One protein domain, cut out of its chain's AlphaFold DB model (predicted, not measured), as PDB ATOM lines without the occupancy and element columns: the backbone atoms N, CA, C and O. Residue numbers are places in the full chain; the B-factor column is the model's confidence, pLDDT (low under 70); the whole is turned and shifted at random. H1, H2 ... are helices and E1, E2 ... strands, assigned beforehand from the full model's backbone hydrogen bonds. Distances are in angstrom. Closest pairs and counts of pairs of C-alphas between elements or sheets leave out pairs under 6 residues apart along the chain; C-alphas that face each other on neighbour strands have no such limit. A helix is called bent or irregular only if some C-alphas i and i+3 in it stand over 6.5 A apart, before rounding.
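What this domain is: This is residues 305 to 329 and 338 to 485 of the 508 residues of an uncharacterized protein of Acidobacteria bacterium (UniProt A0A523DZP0). One long helix, H4, runs through the middle of an elongated model; H5 folds back beside its last part as a helical hairpin, and H7 crosses both H4 and H5. H6 crosses H4 partway along, while the small two-stranded sheet E1 E2, with H1 beside it, sits at the other end of H4, and H2 leads away from E2 and touches no helix. The printed part has 173 residues, with seven named helices and two named strands in the order H1 E1 E2 H2 H3 H4 H5 H6 H7; the sheet has the order E1 - E2 and is antiparallel. The class is mostly helix. The whole is only just compact, close to loose, with a radius of gyration of the C-alphas of 18.4 A, and it is only just elongated, spanning 60 by 40 by 37 A.

How they stand to each other: H1, residues 309 to 316, comes closest to E1, residues 320 to 325, at the C-alphas of Val 312 and Ala 322, 7.0 A apart. E1 and E2, residues 348 to 352, are antiparallel neighbours at 149 degrees between their directions; N 323 and O 349 are 2.8 A apart and N 349 and O 324 are 2.9 A apart, both within hydrogen-bond range. H1 and E2 are near each other, with 5 pairs of C-alphas within 10 A. The closest C-alphas of E2 and H2, residues 357 to 371, are those of Ser 351 and Pro 357, 6.5 A apart. H2 and H3, residues 381 to 385, are apart, and neither touches a helix. The hub is H4, residues 397 to 421, which touches three helices and has a kink of 29 degrees near residue 415. H1 and H4 are close but not clearly touching, with the C-alphas of Val 315 and Pro 397 closest at 6.7 A. H4 and H5, residues 423 to 436, form a helical hairpin: they touch at a shallow tilt of 31 degrees, opposite ways, with the C-alphas of Leu 418 and Ala 425 closest at 5.8 A. H4 touches H6, residues 447 to 456, with its residues 404 to 408 alone, about perpendicular at 88 degrees; the C-alphas of Tyr 408 and Arg 450 are closest at 6.2 A. H7, residues 461 to 484, touches H4 with 17 pairs of C-alphas within 8 A, the closest being Ile 413 and Ala 468 at 5.2 A, only just about perpendicular at 71 degrees. H7 touches H5 with its residues 472 to 480 alone, about perpendicular at 86 degrees, and the C-alphas of Ala 428 and Val 476 are closest at 5.5 A. In H1, H2, H3 and H6 every O i to N i+4 pair is within hydrogen-bond range; in H4 it is 19 of 21, in H5 9 of 10 and in H7 17 of 20.

Where its parts are: H1 begins at C-alpha 309 (-111.281, -14.591, -76.360). E1 is 14.2 A long and E2 12.7 A, from first to last C-alpha. H2 and H5 are each 20.8 A long, and H6 is 14.3 A. H4 measures 34.8 A from C-alpha 397 (-109.229, -23.135, -67.040) to C-alpha 421. H7 measures 31.8 A and ends at C-alpha 484 (-128.096, -41.671, -32.626), with a kink of 36 degrees near residue 473; it is neither bent nor irregular, but only just: C-alphas 471 and 474 are 6.5 A apart. H1 and H3 are short, 10.5 A and 5.8 A.

The domain as a whole: The two C-alphas farthest apart are those of Glu 329 and Ala 484, 60.6 A. Residues 330 to 337 are not printed, and C-alphas 329 and 338 are 14.0 A apart across this cut, which lies in the link from E1 to E2. Of the links that are printed whole, H3 to H4 is long, with 11 residues. The mean pLDDT of the printed part is 86.3; residues 305 to 307, 326 to 329 and 338 to 348 are under 70.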
ATOM      1  N   ARG A 305    -113.117 -25.162 -84.117       67.06
ATOM      2  CA  ARG A 305    -112.288 -24.426 -83.176       67.06
ATOM      3  C   ARG A 305    -113.226 -23.548 -82.374       67.06
ATOM      4  O   ARG A 305    -114.110 -22.923 -82.963       67.06
ATOM      5  N   PHE A 306    -113.051 -23.518 -81.060       66.81
ATOM      6  CA  PHE A 306    -113.824 -22.631 -80.206       66.81
ATOM      7  C   PHE A 306    -112.960 -21.411 -79.869       66.81
ATOM      8  O   PHE A 306    -112.090 -21.501 -79.000       66.81
ATOM      9  N   PRO A 307    -113.098 -20.285 -80.598       66.19
ATOM     10  CA  PRO A 307    -112.414 -19.065 -80.214       66.19
ATOM     11  C   PRO A 307    -113.009 -18.604 -78.885       66.19
ATOM     12  O   PRO A 307    -114.185 -18.275 -78.820       66.19
ATOM     13  N   ALA A 308    -112.194 -18.575 -77.834       80.31
ATOM     14  CA  ALA A 308    -112.646 -18.231 -76.489       80.31
ATOM     15  C   ALA A 308    -112.058 -16.895 -75.979       80.31
ATOM     16  O   ALA A 308    -111.527 -16.864 -74.869       80.31
ATOM     17  N   PRO A 309    -112.010 -15.793 -76.765       88.06
ATOM     18  CA  PRO A 309    -111.281 -14.591 -76.360       88.06
ATOM     19  C   PRO A 309    -111.839 -13.940 -75.090       88.06
ATOM     20  O   PRO A 309    -111.042 -13.500 -74.258       88.06
ATOM     21  N   ARG A 310    -113.169 -13.894 -74.903       91.81
ATOM     22  CA  ARG A 310    -113.767 -13.326 -73.685       91.81
ATOM     23  C   ARG A 310    -113.530 -14.233 -72.489       91.81
ATOM     24  O   ARG A 310    -113.221 -13.735 -71.408       91.81
ATOM     25  N   PHE A 311    -113.621 -15.549 -72.672       90.44
ATOM     26  CA  PHE A 311    -113.289 -16.477 -71.596       90.44
ATOM     27  C   PHE A 311    -111.802 -16.418 -71.213       90.44
ATOM     28  O   PHE A 311    -111.480 -16.328 -70.031       90.44
ATOM     29  N   VAL A 312    -110.891 -16.371 -72.192       90.19
ATOM     30  CA  VAL A 312    -109.445 -16.182 -71.972       90.19
ATOM     31  C   VAL A 312    -109.175 -14.883 -71.209       90.19
ATOM     32  O   VAL A 312    -108.343 -14.861 -70.302       90.19
ATOM     33  N   GLU A 313    -109.863 -13.791 -71.553       93.50
ATOM     34  CA  GLU A 313    -109.754 -12.523 -70.825       93.50
ATOM     35  C   GLU A 313    -110.229 -12.650 -69.371       93.50
ATOM     36  O   GLU A 313    -109.547 -12.161 -68.466       93.50
ATOM     37  N   LEU A 314    -111.340 -13.352 -69.140       93.50
ATOM     38  CA  LEU A 314    -111.873 -13.625 -67.807       93.50
ATOM     39  C   LEU A 314    -110.875 -14.416 -66.953       93.50
ATOM     40  O   LEU A 314    -110.537 -13.980 -65.853       93.50
ATOM     41  N   VAL A 315    -110.367 -15.552 -67.446       91.88
ATOM     42  CA  VAL A 315    -109.482 -16.417 -66.643       91.88
ATOM     43  C   VAL A 315    -108.094 -15.812 -66.429       91.88
ATOM     44  O   VAL A 315    -107.428 -16.127 -65.440       91.88
ATOM     45  N   ARG A 316    -107.679 -14.860 -67.277       93.81
ATOM     46  CA  ARG A 316    -106.435 -14.097 -67.089       93.81
ATOM     47  C   ARG A 316    -106.419 -13.289 -65.798       93.81
ATOM     48  O   ARG A 316    -105.363 -13.172 -65.176       93.81
ATOM     49  N   ALA A 317    -107.570 -12.784 -65.347       93.25
ATOM     50  CA  ALA A 317    -107.677 -12.117 -64.047       93.25
ATOM     51  C   ALA A 317    -107.287 -13.044 -62.878       93.25
ATOM     52  O   ALA A 317    -106.857 -12.569 -61.830       93.25
ATOM     53  N   PHE A 318    -107.363 -14.358 -63.099       92.31
ATOM     54  CA  PHE A 318    -107.019 -15.410 -62.149       92.31
ATOM     55  C   PHE A 318    -105.712 -16.128 -62.505       92.31
ATOM     56  O   PHE A 318    -105.469 -17.235 -62.039       92.31
ATOM     57  N   GLN A 319    -104.835 -15.478 -63.281       93.00
ATOM     58  CA  GLN A 319    -103.480 -15.951 -63.599       93.00
ATOM     59  C   GLN A 319    -103.413 -17.180 -64.520       93.00
ATOM     60  O   GLN A 319    -102.382 -17.854 -64.562       93.00
ATOM     61  N   TRP A 320    -104.481 -17.456 -65.268       91.19
ATOM     62  CA  TRP A 320    -104.419 -18.347 -66.423       91.19
ATOM     63  C   TRP A 320    -103.943 -17.579 -67.658       91.19
ATOM     64  O   TRP A 320    -104.457 -16.509 -67.982       91.19
ATOM     65  N   GLU A 321    -102.968 -18.124 -68.374       91.00
ATOM     66  CA  GLU A 321    -102.414 -17.510 -69.580       91.00
ATOM     67  C   GLU A 321    -102.493 -18.493 -70.741       91.00
ATOM     68  O   GLU A 321    -101.986 -19.607 -70.644       91.00
ATOM     69  N   ALA A 322    -103.118 -18.079 -71.845       87.56
ATOM     70  CA  ALA A 322    -103.114 -18.862 -73.074       87.56
ATOM     71  C   ALA A 322    -101.690 -18.904 -73.654       87.56
ATOM     72  O   ALA A 322    -101.092 -17.854 -73.907       87.56
ATOM     73  N   THR A 323    -101.157 -20.103 -73.865       83.88
ATOM     74  CA  THR A 323     -99.794 -20.356 -74.362       83.88
ATOM     75  C   THR A 323     -99.756 -20.720 -75.847       83.88
ATOM     76  O   THR A 323     -98.690 -20.684 -76.457       83.88
ATOM     77  N   GLY A 324    -100.909 -21.014 -76.453       79.94
ATOM     78  CA  GLY A 324    -101.017 -21.448 -77.843       79.94
ATOM     79  C   GLY A 324    -102.389 -22.040 -78.149       79.94
ATOM     80  O   GLY A 324    -103.363 -21.747 -77.458       79.94
ATOM     81  N   PHE A 325    -102.453 -22.870 -79.185       70.25
ATOM     82  CA  PHE A 325    -103.606 -23.703 -79.521       70.25
ATOM     83  C   PHE A 325    -103.131 -25.136 -79.718       70.25
ATOM     84  O   PHE A 325    -102.014 -25.364 -80.182       70.25
ATOM     85  N   TYR A 326    -103.980 -26.100 -79.370       63.19
ATOM     86  CA  TYR A 326    -103.733 -27.482 -79.753       63.19
ATOM     87  C   TYR A 326    -103.911 -27.619 -81.276       63.19
ATOM     88  O   TYR A 326    -105.036 -27.599 -81.780       63.19
ATOM     89  N   ASP A 327    -102.803 -27.748 -82.010       55.00
ATOM     90  CA  ASP A 327    -102.749 -27.869 -83.478       55.00
ATOM     91  C   ASP A 327    -103.107 -29.286 -83.975       55.00
ATOM     92  O   ASP A 327    -102.502 -29.816 -84.906       55.00
ATOM     93  N   GLY A 328    -104.098 -29.932 -83.358       53.09
ATOM     94  CA  GLY A 328    -104.672 -31.168 -83.885       53.09
ATOM     95  C   GLY A 328    -105.409 -30.872 -85.190       53.09
ATOM     96  O   GLY A 328    -106.609 -30.605 -85.170       53.09
ATOM     97  N   GLU A 329    -104.689 -30.843 -86.312       45.31
ATOM     98  CA  GLU A 329    -105.223 -30.567 -87.646       45.31
ATOM     99  C   GLU A 329    -106.288 -31.607 -88.042       45.31
ATOM    100  O   GLU A 329    -105.997 -32.617 -88.676       45.31
ATOM    101  N   PRO A 338    -116.744 -36.667 -90.654       51.12
ATOM    102  CA  PRO A 338    -117.494 -37.105 -89.486       51.12
ATOM    103  C   PRO A 338    -117.001 -36.309 -88.278       51.12
ATOM    104  O   PRO A 338    -115.797 -36.221 -88.026       51.12
ATOM    105  N   ARG A 339    -117.930 -35.686 -87.551       58.38
ATOM    106  CA  ARG A 339    -117.595 -34.890 -86.367       58.38
ATOM    107  C   ARG A 339    -117.633 -35.789 -85.152       58.38
ATOM    108  O   ARG A 339    -118.688 -36.329 -84.823       58.38
ATOM    109  N   PHE A 340    -116.503 -35.941 -84.481       48.81
ATOM    110  CA  PHE A 340    -116.488 -36.701 -83.244       48.81
ATOM    111  C   PHE A 340    -117.020 -35.857 -82.086       48.81
ATOM    112  O   PHE A 340    -116.989 -34.625 -82.119       48.81
ATOM    113  N   ALA A 341    -117.577 -36.527 -81.083       49.91
ATOM    114  CA  ALA A 341    -118.196 -35.884 -79.932       49.91
ATOM    115  C   ALA A 341    -117.177 -35.090 -79.101       49.91
ATOM    116  O   ALA A 341    -117.510 -33.998 -78.641       49.91
ATOM    117  N   TYR A 342    -115.950 -35.610 -78.966       49.09
ATOM    118  CA  TYR A 342    -114.851 -34.957 -78.254       49.09
ATOM    119  C   TYR A 342    -113.818 -34.350 -79.216       49.09
ATOM    120  O   TYR A 342    -113.141 -33.387 -78.860       49.09
ATOM    121  N   ALA A 343    -113.717 -34.833 -80.465       39.03
ATOM    122  CA  ALA A 343    -112.862 -34.198 -81.470       39.03
ATOM    123  C   ALA A 343    -113.570 -33.021 -82.152       39.03
ATOM    124  O   ALA A 343    -114.387 -33.182 -83.061       39.03
ATOM    125  N   GLY A 344    -113.205 -31.806 -81.757       44.16
ATOM    126  CA  GLY A 344    -113.589 -30.646 -82.548       44.16
ATOM    127  C   GLY A 344    -113.456 -29.295 -81.888       44.16
ATOM    128  O   GLY A 344    -114.032 -28.354 -82.421       44.16
ATOM    129  N   MET A 345    -112.766 -29.151 -80.765       50.44
ATOM    130  CA  MET A 345    -112.329 -27.832 -80.327       50.44
ATOM    131  C   MET A 345    -110.816 -27.899 -80.217       50.44
ATOM    132  O   MET A 345    -110.287 -28.549 -79.326       50.44
ATOM    133  N   SER A 346    -110.097 -27.269 -81.149       54.78
ATOM    134  CA  SER A 346    -108.739 -26.837 -80.828       54.78
ATOM    135  C   SER A 346    -108.877 -25.844 -79.673       54.78
ATOM    136  O   SER A 346    -109.220 -24.674 -79.886       54.78
ATOM    137  N   GLU A 347    -108.737 -26.326 -78.448       62.22
ATOM    138  CA  GLU A 347    -108.752 -25.461 -77.282       62.22
ATOM    139  C   GLU A 347    -107.418 -24.713 -77.218       62.22
ATOM    140  O   GLU A 347    -106.378 -25.240 -77.646       62.22
ATOM    141  N   PRO A 348    -107.418 -23.456 -76.743       69.62
ATOM    142  CA  PRO A 348    -106.167 -22.819 -76.399       69.62
ATOM    143  C   PRO A 348    -105.435 -23.697 -75.382       69.62
ATOM    144  O   PRO A 348    -106.048 -24.245 -74.467       69.62
ATOM    145  N   THR A 349    -104.123 -23.838 -75.527       78.94
ATOM    146  CA  THR A 349    -103.312 -24.395 -74.444       78.94
ATOM    147  C   THR A 349    -103.126 -23.311 -73.393       78.94
ATOM    148  O   THR A 349    -103.064 -22.123 -73.727       78.94
ATOM    149  N   PHE A 350    -103.036 -23.693 -72.122       83.88
ATOM    150  CA  PHE A 350    -102.936 -22.737 -71.027       83.88
ATOM    151  C   PHE A 350    -101.829 -23.101 -70.052       83.88
ATOM    152  O   PHE A 350    -101.568 -24.272 -69.813       83.88
ATOM    153  N   SER A 351    -101.258 -22.075 -69.431       88.00
ATOM    154  CA  SER A 351    -100.470 -22.194 -68.211       88.00
ATOM    155  C   SER A 351    -101.222 -21.527 -67.060       88.00
ATOM    156  O   SER A 351    -101.927 -20.533 -67.252       88.00
ATOM    157  N   PHE A 352    -101.058 -22.050 -65.850       86.94
ATOM    158  CA  PHE A 352    -101.544 -21.410 -64.631       86.94
ATOM    159  C   PHE A 352    -100.340 -20.882 -63.852       86.94
ATOM    160  O   PHE A 352     -99.424 -21.630 -63.516       86.94
ATOM    161  N   ARG A 353    -100.291 -19.569 -63.604       88.12
ATOM    162  CA  ARG A 353     -99.169 -18.883 -62.929       88.12
ATOM    163  C   ARG A 353     -97.793 -19.205 -63.543       88.12
ATOM    164  O   ARG A 353     -96.810 -19.364 -62.817       88.12
ATOM    165  N   GLY A 354     -97.733 -19.302 -64.873       87.25
ATOM    166  CA  GLY A 354     -96.499 -19.544 -65.629       87.25
ATOM    167  C   GLY A 354     -95.982 -20.985 -65.589       87.25
ATOM    168  O   GLY A 354     -94.809 -21.206 -65.876       87.25
ATOM    169  N   LYS A 355     -96.827 -21.944 -65.204       84.06
ATOM    170  CA  LYS A 355     -96.544 -23.382 -65.252       84.06
ATOM    171  C   LYS A 355     -97.589 -24.087 -66.108       84.06
ATOM    172  O   LYS A 355     -98.782 -23.806 -65.958       84.06
ATOM    173  N   ASP A 356     -97.144 -24.999 -66.962       79.94
ATOM    174  CA  ASP A 356     -98.031 -25.803 -67.801       79.94
ATOM    175  C   ASP A 356     -98.723 -26.909 -66.971       79.94
ATOM    176  O   ASP A 356     -98.280 -27.214 -65.856       79.94
ATOM    177  N   PRO A 357     -99.819 -27.520 -67.460       74.06
ATOM    178  CA  PRO A 357    -100.591 -28.498 -66.690       74.06
ATOM    179  C   PRO A 357     -99.769 -29.714 -66.233       74.06
ATOM    180  O   PRO A 357     -99.990 -30.226 -65.140       74.06
ATOM    181  N   GLU A 358     -98.774 -30.144 -67.017       75.44
ATOM    182  CA  GLU A 358     -97.854 -31.231 -66.643       75.44
ATOM    183  C   GLU A 358     -96.984 -30.880 -65.423       75.44
ATOM    184  O   GLU A 358     -96.802 -31.706 -64.521       75.44
ATOM    185  N   ASP A 359     -96.494 -29.637 -65.349       79.75
ATOM    186  CA  ASP A 359     -95.726 -29.145 -64.201       79.75
ATOM    187  C   ASP A 359     -96.602 -29.056 -62.946       79.75
ATOM    188  O   ASP A 359     -96.138 -29.316 -61.831       79.75
ATOM    189  N   TRP A 360     -97.874 -28.682 -63.113       80.31
ATOM    190  CA  TRP A 360     -98.847 -28.648 -62.021       80.31
ATOM    191  C   TRP A 360     -99.220 -30.034 -61.527       80.31
ATOM    192  O   TRP A 360     -99.228 -30.244 -60.315       80.31
ATOM    193  N   ALA A 361     -99.473 -30.972 -62.437       75.56
ATOM    194  CA  ALA A 361     -99.745 -32.362 -62.097       75.56
ATOM    195  C   ALA A 361     -98.568 -32.969 -61.322       75.56
ATOM    196  O   ALA A 361     -98.763 -33.564 -60.264       75.56
ATOM    197  N   SER A 362     -97.339 -32.726 -61.790       79.88
ATOM    198  CA  SER A 362     -96.118 -33.184 -61.119       79.88
ATOM    199  C   SER A 362     -95.976 -32.585 -59.715       79.88
ATOM    200  O   SER A 362     -95.725 -33.310 -58.755       79.88
ATOM    201  N   TRP A 363     -96.191 -31.273 -59.563       84.50
ATOM    202  CA  TRP A 363     -96.159 -30.619 -58.249       84.50
ATOM    203  C   TRP A 363     -97.251 -31.151 -57.310       84.50
ATOM    204  O   TRP A 363     -96.962 -31.458 -56.155       84.50
ATOM    205  N   ALA A 364     -98.488 -31.308 -57.788       78.69
ATOM    206  CA  ALA A 364     -99.582 -31.843 -56.982       78.69
ATOM    207  C   ALA A 364     -99.275 -33.277 -56.514       78.69
ATOM    208  O   ALA A 364     -99.496 -33.604 -55.347       78.69
ATOM    209  N   GLU A 365     -98.684 -34.102 -57.384       80.69
ATOM    210  CA  GLU A 365     -98.238 -35.454 -57.044       80.69
ATOM    211  C   GLU A 365     -97.118 -35.447 -55.985       80.69
ATOM    212  O   GLU A 365     -97.116 -36.281 -55.076       80.69
ATOM    213  N   GLU A 366     -96.173 -34.505 -56.052       84.62
ATOM    214  CA  GLU A 366     -95.126 -34.336 -55.035       84.62
ATOM    215  C   GLU A 366     -95.707 -33.955 -53.667       84.62
ATOM    216  O   GLU A 366     -95.340 -34.561 -52.651       84.62
ATOM    217  N   VAL A 367     -96.641 -32.998 -53.629       80.50
ATOM    218  CA  VAL A 367     -97.314 -32.586 -52.387       80.50
ATOM    219  C   VAL A 367     -98.152 -33.741 -51.825       80.50
ATOM    220  O   VAL A 367     -98.077 -34.033 -50.628       80.50
ATOM    221  N   TYR A 368     -98.866 -34.471 -52.686       80.88
ATOM    222  CA  TYR A 368     -99.597 -35.685 -52.317       80.88
ATOM    223  C   TYR A 368     -98.669 -36.758 -51.723       80.88
ATOM    224  O   TYR A 368     -98.941 -37.288 -50.646       80.88
ATOM    225  N   LYS A 369     -97.523 -37.043 -52.358       83.75
ATOM    226  CA  LYS A 369     -96.520 -37.997 -51.841       83.75
ATOM    227  C   LYS A 369     -95.970 -37.578 -50.474       83.75
ATOM    228  O   LYS A 369     -95.655 -38.448 -49.659       83.75
ATOM    229  N   ALA A 370     -95.839 -36.276 -50.223       86.06
ATOM    230  CA  ALA A 370     -95.305 -35.745 -48.971       86.06
ATOM    231  C   ALA A 370     -96.326 -35.753 -47.819       86.06
ATOM    232  O   ALA A 370     -95.961 -36.064 -46.682       86.06
ATOM    233  N   LEU A 371     -97.588 -35.409 -48.099       85.00
ATOM    234  CA  LEU A 371     -98.622 -35.175 -47.081       85.00
ATOM    235  C   LEU A 371     -99.635 -36.324 -46.953       85.00
ATOM    236  O   LEU A 371    -100.327 -36.419 -45.937       85.00
ATOM    237  N   GLY A 372     -99.676 -37.229 -47.930       81.94
ATOM    238  CA  GLY A 372    -100.558 -38.388 -47.963       81.94
ATOM    239  C   GLY A 372    -101.942 -38.092 -48.543       81.94
ATOM    240  O   GLY A 372    -102.160 -37.105 -49.242       81.94
ATOM    241  N   GLU A 373    -102.886 -38.988 -48.255       77.62
ATOM    242  CA  GLU A 373    -104.208 -38.999 -48.887       77.62
ATOM    243  C   GLU A 373    -105.028 -37.713 -48.639       77.62
ATOM    244  O   GLU A 373    -104.909 -37.082 -47.573       77.62
ATOM    245  N   PRO A 374    -105.908 -37.331 -49.588       70.31
ATOM    246  CA  PRO A 374    -106.886 -36.273 -49.378       70.31
ATOM    247  C   PRO A 374    -107.689 -36.451 -48.074       70.31
ATOM    248  O   PRO A 374    -107.960 -37.572 -47.638       70.31
ATOM    249  N   PRO A 375    -108.103 -35.351 -47.423       71.00
ATOM    250  CA  PRO A 375    -107.894 -33.956 -47.819       71.00
ATOM    251  C   PRO A 375    -106.513 -33.416 -47.406       71.00
ATOM    252  O   PRO A 375    -106.296 -32.216 -47.492       71.00
ATOM    253  N   THR A 376    -105.617 -34.242 -46.853       80.31
ATOM    254  CA  THR A 376    -104.451 -33.758 -46.088       80.31
ATOM    255  C   THR A 376    -103.564 -32.832 -46.908       80.31
ATOM    256  O   THR A 376    -103.152 -31.794 -46.400       80.31
ATOM    257  N   TYR A 377    -103.338 -33.160 -48.182       80.44
ATOM    258  CA  TYR A 377    -102.565 -32.314 -49.088       80.44
ATOM    259  C   TYR A 377    -103.321 -31.058 -49.551       80.44
ATOM    260  O   TYR A 377    -102.707 -30.020 -49.746       80.44
ATOM    261  N   LEU A 378    -104.655 -31.101 -49.659       82.00
ATOM    262  CA  LEU A 378    -105.468 -29.919 -49.982       82.00
ATOM    263  C   LEU A 378    -105.516 -28.918 -48.825       82.00
ATOM    264  O   LEU A 378    -105.750 -27.736 -49.043       82.00
ATOM    265  N   LEU A 379    -105.301 -29.383 -47.592       84.94
ATOM    266  CA  LEU A 379    -105.164 -28.527 -46.412       84.94
ATOM    267  C   LEU A 379    -103.782 -27.868 -46.313       84.94
ATOM    268  O   LEU A 379    -103.549 -27.107 -45.371       84.94
ATOM    269  N   ASP A 380    -102.870 -28.172 -47.238       86.75
ATOM    270  CA  ASP A 380    -101.577 -27.514 -47.309       86.75
ATOM    271  C   ASP A 380    -101.737 -26.008 -47.566       86.75
ATOM    272  O   ASP A 380    -102.596 -25.561 -48.335       86.75
ATOM    273  N   GLU A 381    -100.893 -25.212 -46.910       85.19
ATOM    274  CA  GLU A 381    -100.926 -23.750 -47.014       85.19
ATOM    275  C   GLU A 381    -100.697 -23.282 -48.460       85.19
ATOM    276  O   GLU A 381    -101.263 -22.268 -48.880       85.19
ATOM    277  N   GLU A 382     -99.923 -24.027 -49.253       83.88
ATOM    278  CA  GLU A 382     -99.680 -23.713 -50.656       83.88
ATOM    279  C   GLU A 382    -100.934 -23.929 -51.513       83.88
ATOM    280  O   GLU A 382    -101.238 -23.080 -52.347       83.88
ATOM    281  N   PHE A 383    -101.721 -24.985 -51.282       84.06
ATOM    282  CA  PHE A 383    -103.002 -25.178 -51.979       84.06
ATOM    283  C   PHE A 383    -104.016 -24.093 -51.597       84.06
ATOM    284  O   PHE A 383    -104.586 -23.426 -52.468       84.06
ATOM    285  N   ALA A 384    -104.187 -23.864 -50.293       84.44
ATOM    286  CA  ALA A 384    -105.152 -22.902 -49.770       84.44
ATOM    287  C   ALA A 384    -104.834 -21.458 -50.195       84.44
ATOM    288  O   ALA A 384    -105.712 -20.732 -50.658       84.44
ATOM    289  N   SER A 385    -103.568 -21.033 -50.102       83.38
ATOM    290  CA  SER A 385    -103.150 -19.674 -50.495       83.38
ATOM    291  C   SER A 385    -103.252 -19.411 -51.999       83.38
ATOM    292  O   SER A 385    -103.270 -18.254 -52.428       83.38
ATOM    293  N   ARG A 386    -103.322 -20.469 -52.815       83.75
ATOM    294  CA  ARG A 386    -103.439 -20.379 -54.273       83.75
ATOM    295  C   ARG A 386    -104.875 -20.489 -54.781       83.75
ATOM    296  O   ARG A 386    -105.073 -20.353 -55.986       83.75
ATOM    297  N   GLY A 387    -105.854 -20.688 -53.901       86.75
ATOM    298  CA  GLY A 387    -107.247 -20.843 -54.314       86.75
ATOM    299  C   GLY A 387    -107.531 -22.181 -54.998       86.75
ATOM    300  O   GLY A 387    -108.426 -22.257 -55.833       86.75
ATOM    301  N   ILE A 388    -106.725 -23.216 -54.728       89.88
ATOM    302  CA  ILE A 388    -106.840 -24.509 -55.408       89.88
ATOM    303  C   ILE A 388    -107.825 -25.375 -54.626       89.88
ATOM    304  O   ILE A 388    -107.497 -25.929 -53.573       89.88
ATOM    305  N   VAL A 389    -109.055 -25.447 -55.133       93.06
ATOM    306  CA  VAL A 389    -110.152 -26.211 -54.523       93.06
ATOM    307  C   VAL A 389    -110.113 -27.693 -54.877       93.06
ATOM    308  O   VAL A 389    -110.642 -28.493 -54.117       93.06
ATOM    309  N   SER A 390    -109.459 -28.072 -55.973       88.88
ATOM    310  CA  SER A 390    -109.185 -29.461 -56.349       88.88
ATOM    311  C   SER A 390    -107.941 -29.542 -57.233       88.88
ATOM    312  O   SER A 390    -107.500 -28.539 -57.793       88.88
ATOM    313  N   ASP A 391    -107.351 -30.727 -57.355       82.62
ATOM    314  CA  ASP A 391    -106.335 -30.990 -58.383       82.62
ATOM    315  C   ASP A 391    -106.948 -31.070 -59.789       82.62
ATOM    316  O   ASP A 391    -106.328 -30.610 -60.747       82.62
ATOM    317  N   TYR A 392    -108.183 -31.561 -59.904       81.81
ATOM    318  CA  TYR A 392    -108.945 -31.568 -61.153       81.81
ATOM    319  C   TYR A 392    -109.133 -30.162 -61.740       81.81
ATOM    320  O   TYR A 392    -108.959 -29.970 -62.943       81.81
ATOM    321  N   ALA A 393    -109.339 -29.149 -60.892       85.62
ATOM    322  CA  ALA A 393    -109.390 -27.739 -61.273       85.62
ATOM    323  C   ALA A 393    -108.101 -27.228 -61.941       85.62
ATOM    324  O   ALA A 393    -108.103 -26.143 -62.508       85.62
ATOM    325  N   LEU A 394    -106.978 -27.948 -61.863       83.56
ATOM    326  CA  LEU A 394    -105.730 -27.575 -62.541       83.56
ATOM    327  C   LEU A 394    -105.589 -28.207 -63.929       83.56
ATOM    328  O   LEU A 394    -104.630 -27.894 -64.635       83.56
ATOM    329  N   SER A 395    -106.518 -29.080 -64.330       77.62
ATOM    330  CA  SER A 395    -106.479 -29.738 -65.640       77.62
ATOM    331  C   SER A 395    -106.720 -28.759 -66.791       77.62
ATOM    332  O   SER A 395    -106.085 -28.878 -67.839       77.62
ATOM    333  N   SER A 396    -107.585 -27.762 -66.595       81.56
ATOM    334  CA  SER A 396    -107.863 -26.712 -67.574       81.56
ATOM    335  C   SER A 396    -108.520 -25.485 -66.912       81.56
ATOM    336  O   SER A 396    -109.094 -25.602 -65.826       81.56
ATOM    337  N   PRO A 397    -108.487 -24.292 -67.540       87.25
ATOM    338  CA  PRO A 397    -109.229 -23.135 -67.040       87.25
ATOM    339  C   PRO A 397    -110.757 -23.334 -66.966       87.25
ATOM    340  O   PRO A 397    -111.358 -22.817 -66.020       87.25
ATOM    341  N   PRO A 398    -111.415 -24.037 -67.915       87.88
ATOM    342  CA  PRO A 398    -112.800 -24.480 -67.762       87.88
ATOM    343  C   PRO A 398    -113.072 -25.219 -66.452       87.88
ATOM    344  O   PRO A 398    -113.937 -24.785 -65.688       87.88
ATOM    345  N   GLU A 399    -112.290 -26.262 -66.154       86.69
ATOM    346  CA  GLU A 399    -112.451 -27.039 -64.918       86.69
ATOM    347  C   GLU A 399    -112.155 -26.193 -63.683       86.69
ATOM    348  O   GLU A 399    -112.893 -26.236 -62.698       86.69
ATOM    349  N   TRP A 400    -111.128 -25.340 -63.753       91.56
ATOM    350  CA  TRP A 400    -110.822 -24.384 -62.694       91.56
ATOM    351  C   TRP A 400    -112.023 -23.511 -62.340       91.56
ATOM    352  O   TRP A 400    -112.346 -23.324 -61.163       91.56
ATOM    353  N   PHE A 401    -112.670 -22.951 -63.361       93.44
ATOM    354  CA  PHE A 401    -113.805 -22.060 -63.182       93.44
ATOM    355  C   PHE A 401    -115.007 -22.814 -62.609       93.44
ATOM    356  O   PHE A 401    -115.612 -22.346 -61.642       93.44
ATOM    357  N   ALA A 402    -115.326 -23.980 -63.180       93.88
ATOM    358  CA  ALA A 402    -116.446 -24.815 -62.767       93.88
ATOM    359  C   ALA A 402    -116.305 -25.271 -61.303       93.88
ATOM    360  O   ALA A 402    -117.221 -25.066 -60.502       93.88
ATOM    361  N   ASP A 403    -115.134 -25.768 -60.902       94.94
ATOM    362  CA  ASP A 403    -114.893 -26.230 -59.532       94.94
ATOM    363  C   ASP A 403    -114.867 -25.086 -58.515       94.94
ATOM    364  O   ASP A 403    -115.404 -25.218 -57.408       94.94
ATOM    365  N   ASN A 404    -114.303 -23.926 -58.869       96.81
ATOM    366  CA  ASN A 404    -114.383 -22.762 -57.988       96.81
ATOM    367  C   ASN A 404    -115.823 -22.233 -57.862       96.81
ATOM    368  O   ASN A 404    -116.198 -21.753 -56.788       96.81
ATOM    369  N   LEU A 405    -116.656 -22.369 -58.901       97.94
ATOM    370  CA  LEU A 405    -118.079 -22.046 -58.820       97.94
ATOM    371  C   LEU A 405    -118.823 -23.018 -57.889       97.94
ATOM    372  O   LEU A 405    -119.620 -22.564 -57.063       97.94
ATOM    373  N   ILE A 406    -118.527 -24.324 -57.937       97.88
ATOM    374  CA  ILE A 406    -119.032 -25.285 -56.938       97.88
ATOM    375  C   ILE A 406    -118.619 -24.834 -55.539       97.88
ATOM    376  O   ILE A 406    -119.458 -24.738 -54.641       97.88
ATOM    377  N   ALA A 407    -117.332 -24.534 -55.346       98.00
ATOM    378  CA  ALA A 407    -116.800 -24.144 -54.050       98.00
ATOM    379  C   ALA A 407    -117.480 -22.880 -53.509       98.00
ATOM    380  O   ALA A 407    -117.807 -22.816 -52.320       98.00
ATOM    381  N   TYR A 408    -117.759 -21.909 -54.384       98.50
ATOM    382  CA  TYR A 408    -118.559 -20.729 -54.069       98.50
ATOM    383  C   TYR A 408    -119.968 -21.102 -53.606       98.50
ATOM    384  O   TYR A 408    -120.349 -20.742 -52.488       98.50
ATOM    385  N   VAL A 409    -120.716 -21.860 -54.416       98.50
ATOM    386  CA  VAL A 409    -122.093 -22.259 -54.092       98.50
ATOM    387  C   VAL A 409    -122.130 -22.992 -52.754       98.50
ATOM    388  O   VAL A 409    -122.883 -22.582 -51.872       98.50
ATOM    389  N   VAL A 410    -121.271 -24.003 -52.568       98.19
ATOM    390  CA  VAL A 410    -121.171 -24.797 -51.333       98.19
ATOM    391  C   VAL A 410    -120.835 -23.916 -50.130       98.19
ATOM    392  O   VAL A 410    -121.494 -24.029 -49.099       98.19
ATOM    393  N   THR A 411    -119.857 -23.014 -50.245       97.94
ATOM    394  CA  THR A 411    -119.469 -22.102 -49.150       97.94
ATOM    395  C   THR A 411    -120.637 -21.218 -48.717       97.94
ATOM    396  O   THR A 411    -120.857 -20.992 -47.525       97.94
ATOM    397  N   VAL A 412    -121.402 -20.721 -49.687       97.31
ATOM    398  CA  VAL A 412    -122.529 -19.825 -49.448       97.31
ATOM    399  C   VAL A 412    -123.694 -20.545 -48.755       97.31
ATOM    400  O   VAL A 412    -124.262 -20.002 -47.806       97.31
ATOM    401  N   ILE A 413    -124.033 -21.764 -49.182       97.56
ATOM    402  CA  ILE A 413    -125.095 -22.561 -48.543       97.56
ATOM    403  C   ILE A 413    -124.643 -23.158 -47.203       97.56
ATOM    404  O   ILE A 413    -125.455 -23.309 -46.290       97.56
ATOM    405  N   GLU A 414    -123.348 -23.463 -47.051       97.19
ATOM    406  CA  GLU A 414    -122.763 -23.918 -45.790       97.19
ATOM    407  C   GLU A 414    -122.916 -22.842 -44.718       97.19
ATOM    408  O   GLU A 414    -123.343 -23.161 -43.611       97.19
ATOM    409  N   ALA A 415    -122.607 -21.580 -45.037       96.56
ATOM    410  CA  ALA A 415    -122.730 -20.475 -44.091       96.56
ATOM    411  C   ALA A 415    -124.148 -20.383 -43.498       96.56
ATOM    412  O   ALA A 415    -124.295 -20.282 -42.283       96.56
ATOM    413  N   GLU A 416    -125.175 -20.522 -44.339       97.06
ATOM    414  CA  GLU A 416    -126.578 -20.552 -43.914       97.06
ATOM    415  C   GLU A 416    -126.888 -21.774 -43.028       97.06
ATOM    416  O   GLU A 416    -127.495 -21.667 -41.962       97.06
ATOM    417  N   ALA A 417    -126.419 -22.962 -43.420       95.75
ATOM    418  CA  ALA A 417    -126.650 -24.184 -42.653       95.75
ATOM    419  C   ALA A 417    -125.899 -24.214 -41.308       95.75
ATOM    420  O   ALA A 417    -126.366 -24.841 -40.352       95.75
ATOM    421  N   LEU A 418    -124.744 -23.547 -41.211       96.56
ATOM    422  CA  LEU A 418    -123.979 -23.411 -39.973       96.56
ATOM    423  C   LEU A 418    -124.754 -22.620 -38.916       96.56
ATOM    424  O   LEU A 418    -124.677 -22.969 -37.737       96.56
ATOM    425  N   GLU A 419    -125.538 -21.615 -39.311       94.44
ATOM    426  CA  GLU A 419    -126.399 -20.876 -38.380       94.44
ATOM    427  C   GLU A 419    -127.482 -21.781 -37.772       94.44
ATOM    428  O   GLU A 419    -127.760 -21.707 -36.572       94.44
ATOM    429  N   ALA A 420    -128.045 -22.693 -38.572       93.88
ATOM    430  CA  ALA A 420    -129.110 -23.599 -38.144       93.88
ATOM    431  C   ALA A 420    -128.611 -24.847 -37.389       93.88
ATOM    432  O   ALA A 420    -129.285 -25.350 -36.484       93.88
ATOM    433  N   HIS A 421    -127.446 -25.384 -37.764       95.19
ATOM    434  CA  HIS A 421    -127.000 -26.718 -37.337       95.19
ATOM    435  C   HIS A 421    -125.570 -26.767 -36.773       95.19
ATOM    436  O   HIS A 421    -125.127 -27.829 -36.318       95.19
ATOM    437  N   GLY A 422    -124.841 -25.648 -36.769       95.56
ATOM    438  CA  GLY A 422    -123.461 -25.571 -36.294       95.56
ATOM    439  C   GLY A 422    -122.539 -26.577 -36.989       95.56
ATOM    440  O   GLY A 422    -122.718 -26.930 -38.152       95.56
ATOM    441  N   THR A 423    -121.570 -27.115 -36.249       94.94
ATOM    442  CA  THR A 423    -120.548 -28.034 -36.786       94.94
ATOM    443  C   THR A 423    -121.102 -29.347 -37.350       94.94
ATOM    444  O   THR A 423    -120.389 -30.052 -38.066       94.94
ATOM    445  N   ALA A 424    -122.364 -29.695 -37.066       93.81
ATOM    446  CA  ALA A 424    -123.010 -30.855 -37.670       93.81
ATOM    447  C   ALA A 424    -123.235 -30.670 -39.181       93.81
ATOM    448  O   ALA A 424    -123.084 -31.646 -39.914       93.81
ATOM    449  N   ALA A 425    -123.541 -29.447 -39.640       95.44
ATOM    450  CA  ALA A 425    -123.637 -29.126 -41.067       95.44
ATOM    451  C   ALA A 425    -122.289 -29.283 -41.762       95.44
ATOM    452  O   ALA A 425    -122.174 -30.081 -42.687       95.44
ATOM    453  N   GLN A 426    -121.258 -28.617 -41.242       95.00
ATOM    454  CA  GLN A 426    -119.898 -28.693 -41.780       95.00
ATOM    455  C   GLN A 426    -119.411 -30.138 -41.936       95.00
ATOM    456  O   GLN A 426    -118.895 -30.516 -42.982       95.00
ATOM    457  N   LEU A 427    -119.608 -30.975 -40.918       93.00
ATOM    458  CA  LEU A 427    -119.160 -32.363 -40.974       93.00
ATOM    459  C   LEU A 427    -119.986 -33.214 -41.949       93.00
ATOM    460  O   LEU A 427    -119.439 -34.117 -42.570       93.00
ATOM    461  N   ALA A 428    -121.287 -32.943 -42.085       93.50
ATOM    462  CA  ALA A 428    -122.134 -33.627 -43.058       93.50
ATOM    463  C   ALA A 428    -121.743 -33.271 -44.501       93.50
ATOM    464  O   ALA A 428    -121.671 -34.167 -45.336       93.50
ATOM    465  N   ILE A 429    -121.443 -31.995 -44.760       94.50
ATOM    466  CA  ILE A 429    -120.965 -31.495 -46.056       94.50
ATOM    467  C   ILE A 429    -119.608 -32.117 -46.397       94.50
ATOM    468  O   ILE A 429    -119.462 -32.702 -47.466       94.50
ATOM    469  N   ASP A 430    -118.647 -32.076 -45.467       92.94
ATOM    470  CA  ASP A 430    -117.317 -32.658 -45.676       92.94
ATOM    471  C   ASP A 430    -117.393 -34.176 -45.928       92.94
ATOM    472  O   ASP A 430    -116.676 -34.699 -46.778       92.94
ATOM    473  N   GLU A 431    -118.260 -34.901 -45.204       90.56
ATOM    474  CA  GLU A 431    -118.489 -36.336 -45.429       90.56
ATOM    475  C   GLU A 431    -119.144 -36.617 -46.792       90.56
ATOM    476  O   GLU A 431    -118.788 -37.609 -47.426       90.56
ATOM    477  N   ALA A 432    -120.104 -35.790 -47.225       90.50
ATOM    478  CA  ALA A 432    -120.798 -35.956 -48.502       90.50
ATOM    479  C   ALA A 432    -119.862 -35.682 -49.688       90.50
ATOM    480  O   ALA A 432    -119.718 -36.542 -50.552       90.50
ATOM    481  N   LEU A 433    -119.166 -34.539 -49.682       90.38
ATOM    482  CA  LEU A 433    -118.221 -34.155 -50.736       90.38
ATOM    483  C   LEU A 433    -117.105 -35.186 -50.893       90.38
ATOM    484  O   LEU A 433    -116.891 -35.686 -51.989       90.38
ATOM    485  N   ARG A 434    -116.459 -35.603 -49.797       86.94
ATOM    486  CA  ARG A 434    -115.337 -36.558 -49.868       86.94
ATOM    487  C   ARG A 434    -115.728 -37.967 -50.289       86.94
ATOM    488  O   ARG A 434    -114.850 -38.740 -50.657       86.94
ATOM    489  N   ALA A 435    -117.005 -38.330 -50.179       84.31
ATOM    490  CA  ALA A 435    -117.464 -39.644 -50.611       84.31
ATOM    491  C   ALA A 435    -117.416 -39.803 -52.138       84.31
ATOM    492  O   ALA A 435    -117.332 -40.934 -52.607       84.31
ATOM    493  N   VAL A 436    -117.472 -38.693 -52.883       81.56
ATOM    494  CA  VAL A 436    -117.518 -38.692 -54.355       81.56
ATOM    495  C   VAL A 436    -116.356 -37.910 -54.965       81.56
ATOM    496  O   VAL A 436    -115.755 -38.379 -55.921       81.56
ATOM    497  N   TRP A 437    -115.962 -36.789 -54.360       86.56
ATOM    498  CA  TRP A 437    -114.820 -35.973 -54.774       86.56
ATOM    499  C   TRP A 437    -113.807 -35.851 -53.632       86.56
ATOM    500  O   TRP A 437    -113.729 -34.819 -52.958       86.56
ATOM    501  N   PRO A 438    -113.027 -36.912 -53.350       84.31
ATOM    502  CA  PRO A 438    -112.041 -36.887 -52.274       84.31
ATOM    503  C   PRO A 438    -110.979 -35.799 -52.485       84.31
ATOM    504  O   PRO A 438    -110.478 -35.254 -51.504       84.31
ATOM    505  N   THR A 439    -110.682 -35.445 -53.738       85.69
ATOM    506  CA  THR A 439    -109.710 -34.412 -54.110       85.69
ATOM    507  C   THR A 439    -110.305 -33.000 -54.197       85.69
ATOM    508  O   THR A 439    -109.630 -32.085 -54.655       85.69
ATOM    509  N   PHE A 440    -111.534 -32.785 -53.714       91.25
ATOM    510  CA  PHE A 440    -112.182 -31.473 -53.677       91.25
ATOM    511  C   PHE A 440    -112.326 -30.939 -52.241       91.25
ATOM    512  O   PHE A 440    -112.784 -31.631 -51.325       91.25
ATOM    513  N   TYR A 441    -111.975 -29.670 -52.040       94.69
ATOM    514  CA  TYR A 441    -112.098 -28.953 -50.778       94.69
ATOM    515  C   TYR A 441    -112.530 -27.497 -50.993       94.69
ATOM    516  O   TYR A 441    -111.720 -26.591 -51.194       94.69
ATOM    517  N   HIS A 442    -113.838 -27.252 -50.875       95.94
ATOM    518  CA  HIS A 442    -114.451 -25.951 -51.167       95.94
ATOM    519  C   HIS A 442    -113.922 -24.789 -50.319       95.94
ATOM    520  O   HIS A 442    -113.976 -23.641 -50.750       95.94
ATOM    521  N   ARG A 443    -113.395 -25.054 -49.117       94.75
ATOM    522  CA  ARG A 443    -112.893 -23.994 -48.224       94.75
ATOM    523  C   ARG A 443    -111.544 -23.414 -48.649       94.75
ATOM    524  O   ARG A 443    -111.125 -22.422 -48.061       94.75
ATOM    525  N   ASN A 444    -110.905 -23.981 -49.672       95.69
ATOM    526  CA  ASN A 444    -109.762 -23.353 -50.332       95.69
ATOM    527  C   ASN A 444    -110.166 -22.215 -51.277       95.69
ATOM    528  O   ASN A 444    -109.284 -21.585 -51.845       95.69
ATOM    529  N   LEU A 445    -111.461 -21.924 -51.451       96.00
ATOM    530  CA  LEU A 445    -111.920 -20.815 -52.285       96.00
ATOM    531  C   LEU A 445    -111.289 -19.486 -51.837       96.00
ATOM    532  O   LEU A 445    -111.561 -18.991 -50.738       96.00
ATOM    533  N   ALA A 446    -110.473 -18.889 -52.707       95.00
ATOM    534  CA  ALA A 446    -109.776 -17.652 -52.381       95.00
ATOM    535  C   ALA A 446    -110.747 -16.451 -52.293       95.00
ATOM    536  O   ALA A 446    -111.754 -16.413 -53.008       95.00
ATOM    537  N   PRO A 447    -110.474 -15.445 -51.437       95.44
ATOM    538  CA  PRO A 447    -111.384 -14.313 -51.236       95.44
ATOM    539  C   PRO A 447    -111.675 -13.475 -52.489       95.44
ATOM    540  O   PRO A 447    -112.790 -12.986 -52.650       95.44
ATOM    541  N   ASP A 448    -110.689 -13.293 -53.363       94.75
ATOM    542  CA  ASP A 448    -110.809 -12.566 -54.630       94.75
ATOM    543  C   ASP A 448    -111.655 -13.335 -55.655       94.75
ATOM    544  O   ASP A 448    -112.551 -12.756 -56.271       94.75
ATOM    545  N   ILE A 449    -111.447 -14.651 -55.760       95.56
ATOM    546  CA  ILE A 449    -112.273 -15.554 -56.575       95.56
ATOM    547  C   ILE A 449    -113.723 -15.537 -56.072       95.56
ATOM    548  O   ILE A 449    -114.668 -15.373 -56.845       95.56
ATOM    549  N   ARG A 450    -113.915 -15.637 -54.752       97.06
ATOM    550  CA  ARG A 450    -115.236 -15.539 -54.126       97.06
ATOM    551  C   ARG A 450    -115.923 -14.213 -54.452       97.06
ATOM    552  O   ARG A 450    -117.094 -14.225 -54.812       97.06
ATOM    553  N   ALA A 451    -115.219 -13.088 -54.332       97.31
ATOM    554  CA  ALA A 451    -115.782 -11.767 -54.612       97.31
ATOM    555  C   ALA A 451    -116.244 -11.628 -56.074       97.31
ATOM    556  O   ALA A 451    -117.278 -11.009 -56.346       97.31
ATOM    557  N   TYR A 452    -115.513 -12.243 -57.010       96.75
ATOM    558  CA  TYR A 452    -115.951 -12.349 -58.398       96.75
ATOM    559  C   TYR A 452    -117.273 -13.123 -58.510       96.75
ATOM    560  O   TYR A 452    -118.239 -12.591 -59.059       96.75
ATOM    561  N   PHE A 453    -117.360 -14.332 -57.941       97.75
ATOM    562  CA  PHE A 453    -118.579 -15.146 -58.027       97.75
ATOM    563  C   PHE A 453    -119.780 -14.521 -57.306       97.75
ATOM    564  O   PHE A 453    -120.894 -14.614 -57.808       97.75
ATOM    565  N   GLU A 454    -119.572 -13.804 -56.199       97.94
ATOM    566  CA  GLU A 454    -120.635 -13.027 -55.538       97.94
ATOM    567  C   GLU A 454    -121.229 -11.944 -56.444       97.94
ATOM    568  O   GLU A 454    -122.408 -11.612 -56.315       97.94
ATOM    569  N   THR A 455    -120.423 -11.405 -57.361       96.88
ATOM    570  CA  THR A 455    -120.855 -10.387 -58.323       96.88
ATOM    571  C   THR A 455    -121.489 -11.016 -59.562       96.88
ATOM    572  O   THR A 455    -122.533 -10.552 -60.010       96.88
ATOM    573  N   ALA A 456    -120.870 -12.063 -60.114       96.06
ATOM    574  CA  ALA A 456    -121.306 -12.692 -61.360       96.06
ATOM    575  C   ALA A 456    -122.497 -13.655 -61.175       96.06
ATOM    576  O   ALA A 456    -123.329 -13.788 -62.070       96.06
ATOM    577  N   PHE A 457    -122.610 -14.294 -60.007       97.62
ATOM    578  CA  PHE A 457    -123.639 -15.289 -59.680       97.62
ATOM    579  C   PHE A 457    -124.256 -15.006 -58.300       97.62
ATOM    580  O   PHE A 457    -124.188 -15.845 -57.398       97.62
ATOM    581  N   PRO A 458    -124.841 -13.814 -58.084       98.00
ATOM    582  CA  PRO A 458    -125.369 -13.427 -56.785       98.00
ATOM    583  C   PRO A 458    -126.496 -14.366 -56.334       98.00
ATOM    584  O   PRO A 458    -127.593 -14.365 -56.896       98.00
ATOM    585  N   ILE A 459    -126.257 -15.110 -55.250       98.38
ATOM    586  CA  ILE A 459    -127.275 -15.943 -54.596       98.38
ATOM    587  C   ILE A 459    -127.949 -15.130 -53.487       98.38
ATOM    588  O   ILE A 459    -127.328 -14.786 -52.471       98.38
ATOM    589  N   THR A 460    -129.236 -14.818 -53.664       97.94
ATOM    590  CA  THR A 460    -129.992 -14.003 -52.698       97.94
ATOM    591  C   THR A 460    -130.149 -14.716 -51.358       97.94
ATOM    592  O   THR A 460    -130.107 -15.938 -51.279       97.94
ATOM    593  N   GLU A 461    -130.397 -13.967 -50.285       97.75
ATOM    594  CA  GLU A 461    -130.602 -14.552 -48.954       97.75
ATOM    595  C   GLU A 461    -131.744 -15.578 -48.906       97.75
ATOM    596  O   GLU A 461    -131.611 -16.620 -48.268       97.75
ATOM    597  N   SER A 462    -132.852 -15.323 -49.609       98.19
ATOM    598  CA  SER A 462    -133.950 -16.290 -49.709       98.19
ATOM    599  C   SER A 462    -133.546 -17.559 -50.455       98.19
ATOM    600  O   SER A 462    -133.968 -18.647 -50.069       98.19
ATOM    601  N   ASP A 463    -132.715 -17.434 -51.492       98.38
ATOM    602  CA  ASP A 463    -132.234 -18.592 -52.245       98.38
ATOM    603  C   ASP A 463    -131.238 -19.410 -51.427       98.38
ATOM    604  O   ASP A 463    -131.348 -20.630 -51.400       98.38
ATOM    605  N   ARG A 464    -130.324 -18.763 -50.691       98.00
ATOM    606  CA  ARG A 464    -129.388 -19.455 -49.787       98.00
ATOM    607  C   ARG A 464    -130.121 -20.315 -48.768       98.00
ATOM    608  O   ARG A 464    -129.797 -21.491 -48.630       98.00
ATOM    609  N   ARG A 465    -131.147 -19.750 -48.122       98.25
ATOM    610  CA  ARG A 465    -132.027 -20.464 -47.183       98.25
ATOM    611  C   ARG A 465    -132.679 -21.681 -47.814       98.25
ATOM    612  O   ARG A 465    -132.588 -22.777 -47.268       98.25
ATOM    613  N   LEU A 466    -133.285 -21.494 -48.983       98.25
ATOM    614  CA  LEU A 466    -133.950 -22.574 -49.701       98.25
ATOM    615  C   LEU A 466    -132.971 -23.684 -50.115       98.25
ATOM    616  O   LEU A 466    -133.282 -24.865 -49.965       98.25
ATOM    617  N   LEU A 467    -131.789 -23.318 -50.618       98.31
ATOM    618  CA  LEU A 467    -130.763 -24.280 -51.011       98.31
ATOM    619  C   LEU A 467    -130.218 -25.036 -49.785       98.31
ATOM    620  O   LEU A 467    -130.101 -26.259 -49.824       98.31
ATOM    621  N   ALA A 468    -129.953 -24.356 -48.668       98.12
ATOM    622  CA  ALA A 468    -129.511 -25.004 -47.432       98.12
ATOM    623  C   ALA A 468    -130.556 -26.002 -46.892       98.12
ATOM    624  O   ALA A 468    -130.207 -27.144 -46.575       98.12
ATOM    625  N   GLU A 469    -131.837 -25.615 -46.862       97.62
ATOM    626  CA  GLU A 469    -132.959 -26.488 -46.474       97.62
ATOM    627  C   GLU A 469    -133.072 -27.712 -47.394       97.62
ATOM    628  O   GLU A 469    -133.310 -28.833 -46.943       97.62
ATOM    629  N   ARG A 470    -132.900 -27.529 -48.706       96.69
ATOM    630  CA  ARG A 470    -133.130 -28.605 -49.676       96.69
ATOM    631  C   ARG A 470    -131.951 -29.565 -49.816       96.69
ATOM    632  O   ARG A 470    -132.183 -30.760 -50.037       96.69
ATOM    633  N   TYR A 471    -130.726 -29.055 -49.700       96.62
ATOM    634  CA  TYR A 471    -129.506 -29.790 -50.038       96.62
ATOM    635  C   TYR A 471    -128.654 -30.162 -48.830       96.62
ATOM    636  O   TYR A 471    -128.076 -31.241 -48.843       96.62
ATOM    637  N   ILE A 472    -128.610 -29.354 -47.766       96.31
ATOM    638  CA  ILE A 472    -127.771 -29.652 -46.591       96.31
ATOM    639  C   ILE A 472    -128.586 -30.292 -45.470       96.31
ATOM    640  O   ILE A 472    -128.177 -31.312 -44.910       96.31
ATOM    641  N   GLU A 473    -129.750 -29.732 -45.137       95.88
ATOM    642  CA  GLU A 473    -130.550 -30.202 -44.003       95.88
ATOM    643  C   GLU A 473    -130.903 -31.707 -44.069       95.88
ATOM    644  O   GLU A 473    -130.797 -32.379 -43.034       95.88
ATOM    645  N   PRO A 474    -131.258 -32.302 -45.231       94.88
ATOM    646  CA  PRO A 474    -131.530 -33.735 -45.317       94.88
ATOM    647  C   PRO A 474    -130.306 -34.584 -44.960       94.88
ATOM    648  O   PRO A 474    -130.440 -35.565 -44.222       94.88
ATOM    649  N   ILE A 475    -129.116 -34.172 -45.411       93.31
ATOM    650  CA  ILE A 475    -127.851 -34.855 -45.121       93.31
ATOM    651  C   ILE A 475    -127.562 -34.752 -43.623       93.31
ATOM    652  O   ILE A 475    -127.321 -35.764 -42.964       93.31
ATOM    653  N   VAL A 476    -127.676 -33.556 -43.040       94.38
ATOM    654  CA  VAL A 476    -127.476 -33.346 -41.597       94.38
ATOM    655  C   VAL A 476    -128.411 -34.235 -40.781       94.38
ATOM    656  O   VAL A 476    -127.953 -34.970 -39.900       94.38
ATOM    657  N   LYS A 477    -129.711 -34.237 -41.100       94.12
ATOM    658  CA  LYS A 477    -130.718 -35.077 -40.431       94.12
ATOM    659  C   LYS A 477    -130.376 -36.562 -40.535       94.12
ATOM    660  O   LYS A 477    -130.407 -37.265 -39.520       94.12
ATOM    661  N   GLN A 478    -130.006 -37.037 -41.724       91.12
ATOM    662  CA  GLN A 478    -129.611 -38.428 -41.948       91.12
ATOM    663  C   GLN A 478    -128.387 -38.805 -41.102       91.12
ATOM    664  O   GLN A 478    -128.388 -39.840 -40.429       91.12
ATOM    665  N   ARG A 479    -127.355 -37.955 -41.065       87.81
ATOM    666  CA  ARG A 479    -126.112 -38.212 -40.319       87.81
ATOM    667  C   ARG A 479    -126.320 -38.166 -38.807       87.81
ATOM    668  O   ARG A 479    -125.800 -39.027 -38.093       87.81
ATOM    669  N   VAL A 480    -127.122 -37.224 -38.312       89.69
ATOM    670  CA  VAL A 480    -127.514 -37.165 -36.894       89.69
ATOM    671  C   VAL A 480    -128.287 -38.428 -36.501       89.69
ATOM    672  O   VAL A 480    -127.964 -39.044 -35.481       89.69
ATOM    673  N   ALA A 481    -129.233 -38.881 -37.332       89.88
ATOM    674  CA  ALA A 481    -129.984 -40.112 -37.089       89.88
ATOM    675  C   ALA A 481    -129.079 -41.361 -37.063       89.88
ATOM    676  O   ALA A 481    -129.188 -42.185 -36.150       89.88
ATOM    677  N   LEU A 482    -128.131 -41.475 -38.002       86.50
ATOM    678  CA  LEU A 482    -127.157 -42.577 -38.048       86.50
ATOM    679  C   LEU A 482    -126.241 -42.614 -36.814       86.50
ATOM    680  O   LEU A 482    -125.858 -43.695 -36.358       86.50
ATOM    681  N   ARG A 483    -125.900 -41.451 -36.244       85.38
ATOM    682  CA  ARG A 483    -125.101 -41.350 -35.009       85.38
ATOM    683  C   ARG A 483    -125.911 -41.675 -33.757       85.38
ATOM    684  O   ARG A 483    -125.372 -42.296 -32.844       85.38
ATOM    685  N   ALA A 484    -127.193 -41.311 -33.720       87.88
ATOM    686  CA  ALA A 484    -128.096 -41.671 -32.626       87.88
ATOM    687  C   ALA A 484    -128.406 -43.182 -32.597       87.88
ATOM    688  O   ALA A 484    -128.605 -43.771 -31.530       87.88
ATOM    689  N   HIS A 485    -128.403 -43.830 -33.764       86.38
ATOM    690  CA  HIS A 485    -128.726 -45.246 -33.917       86.38
ATOM    691  C   HIS A 485    -127.648 -46.002 -34.711       86.38
ATOM    692  O   HIS A 485    -127.918 -46.478 -35.815       86.38
TER     693      HIS A 485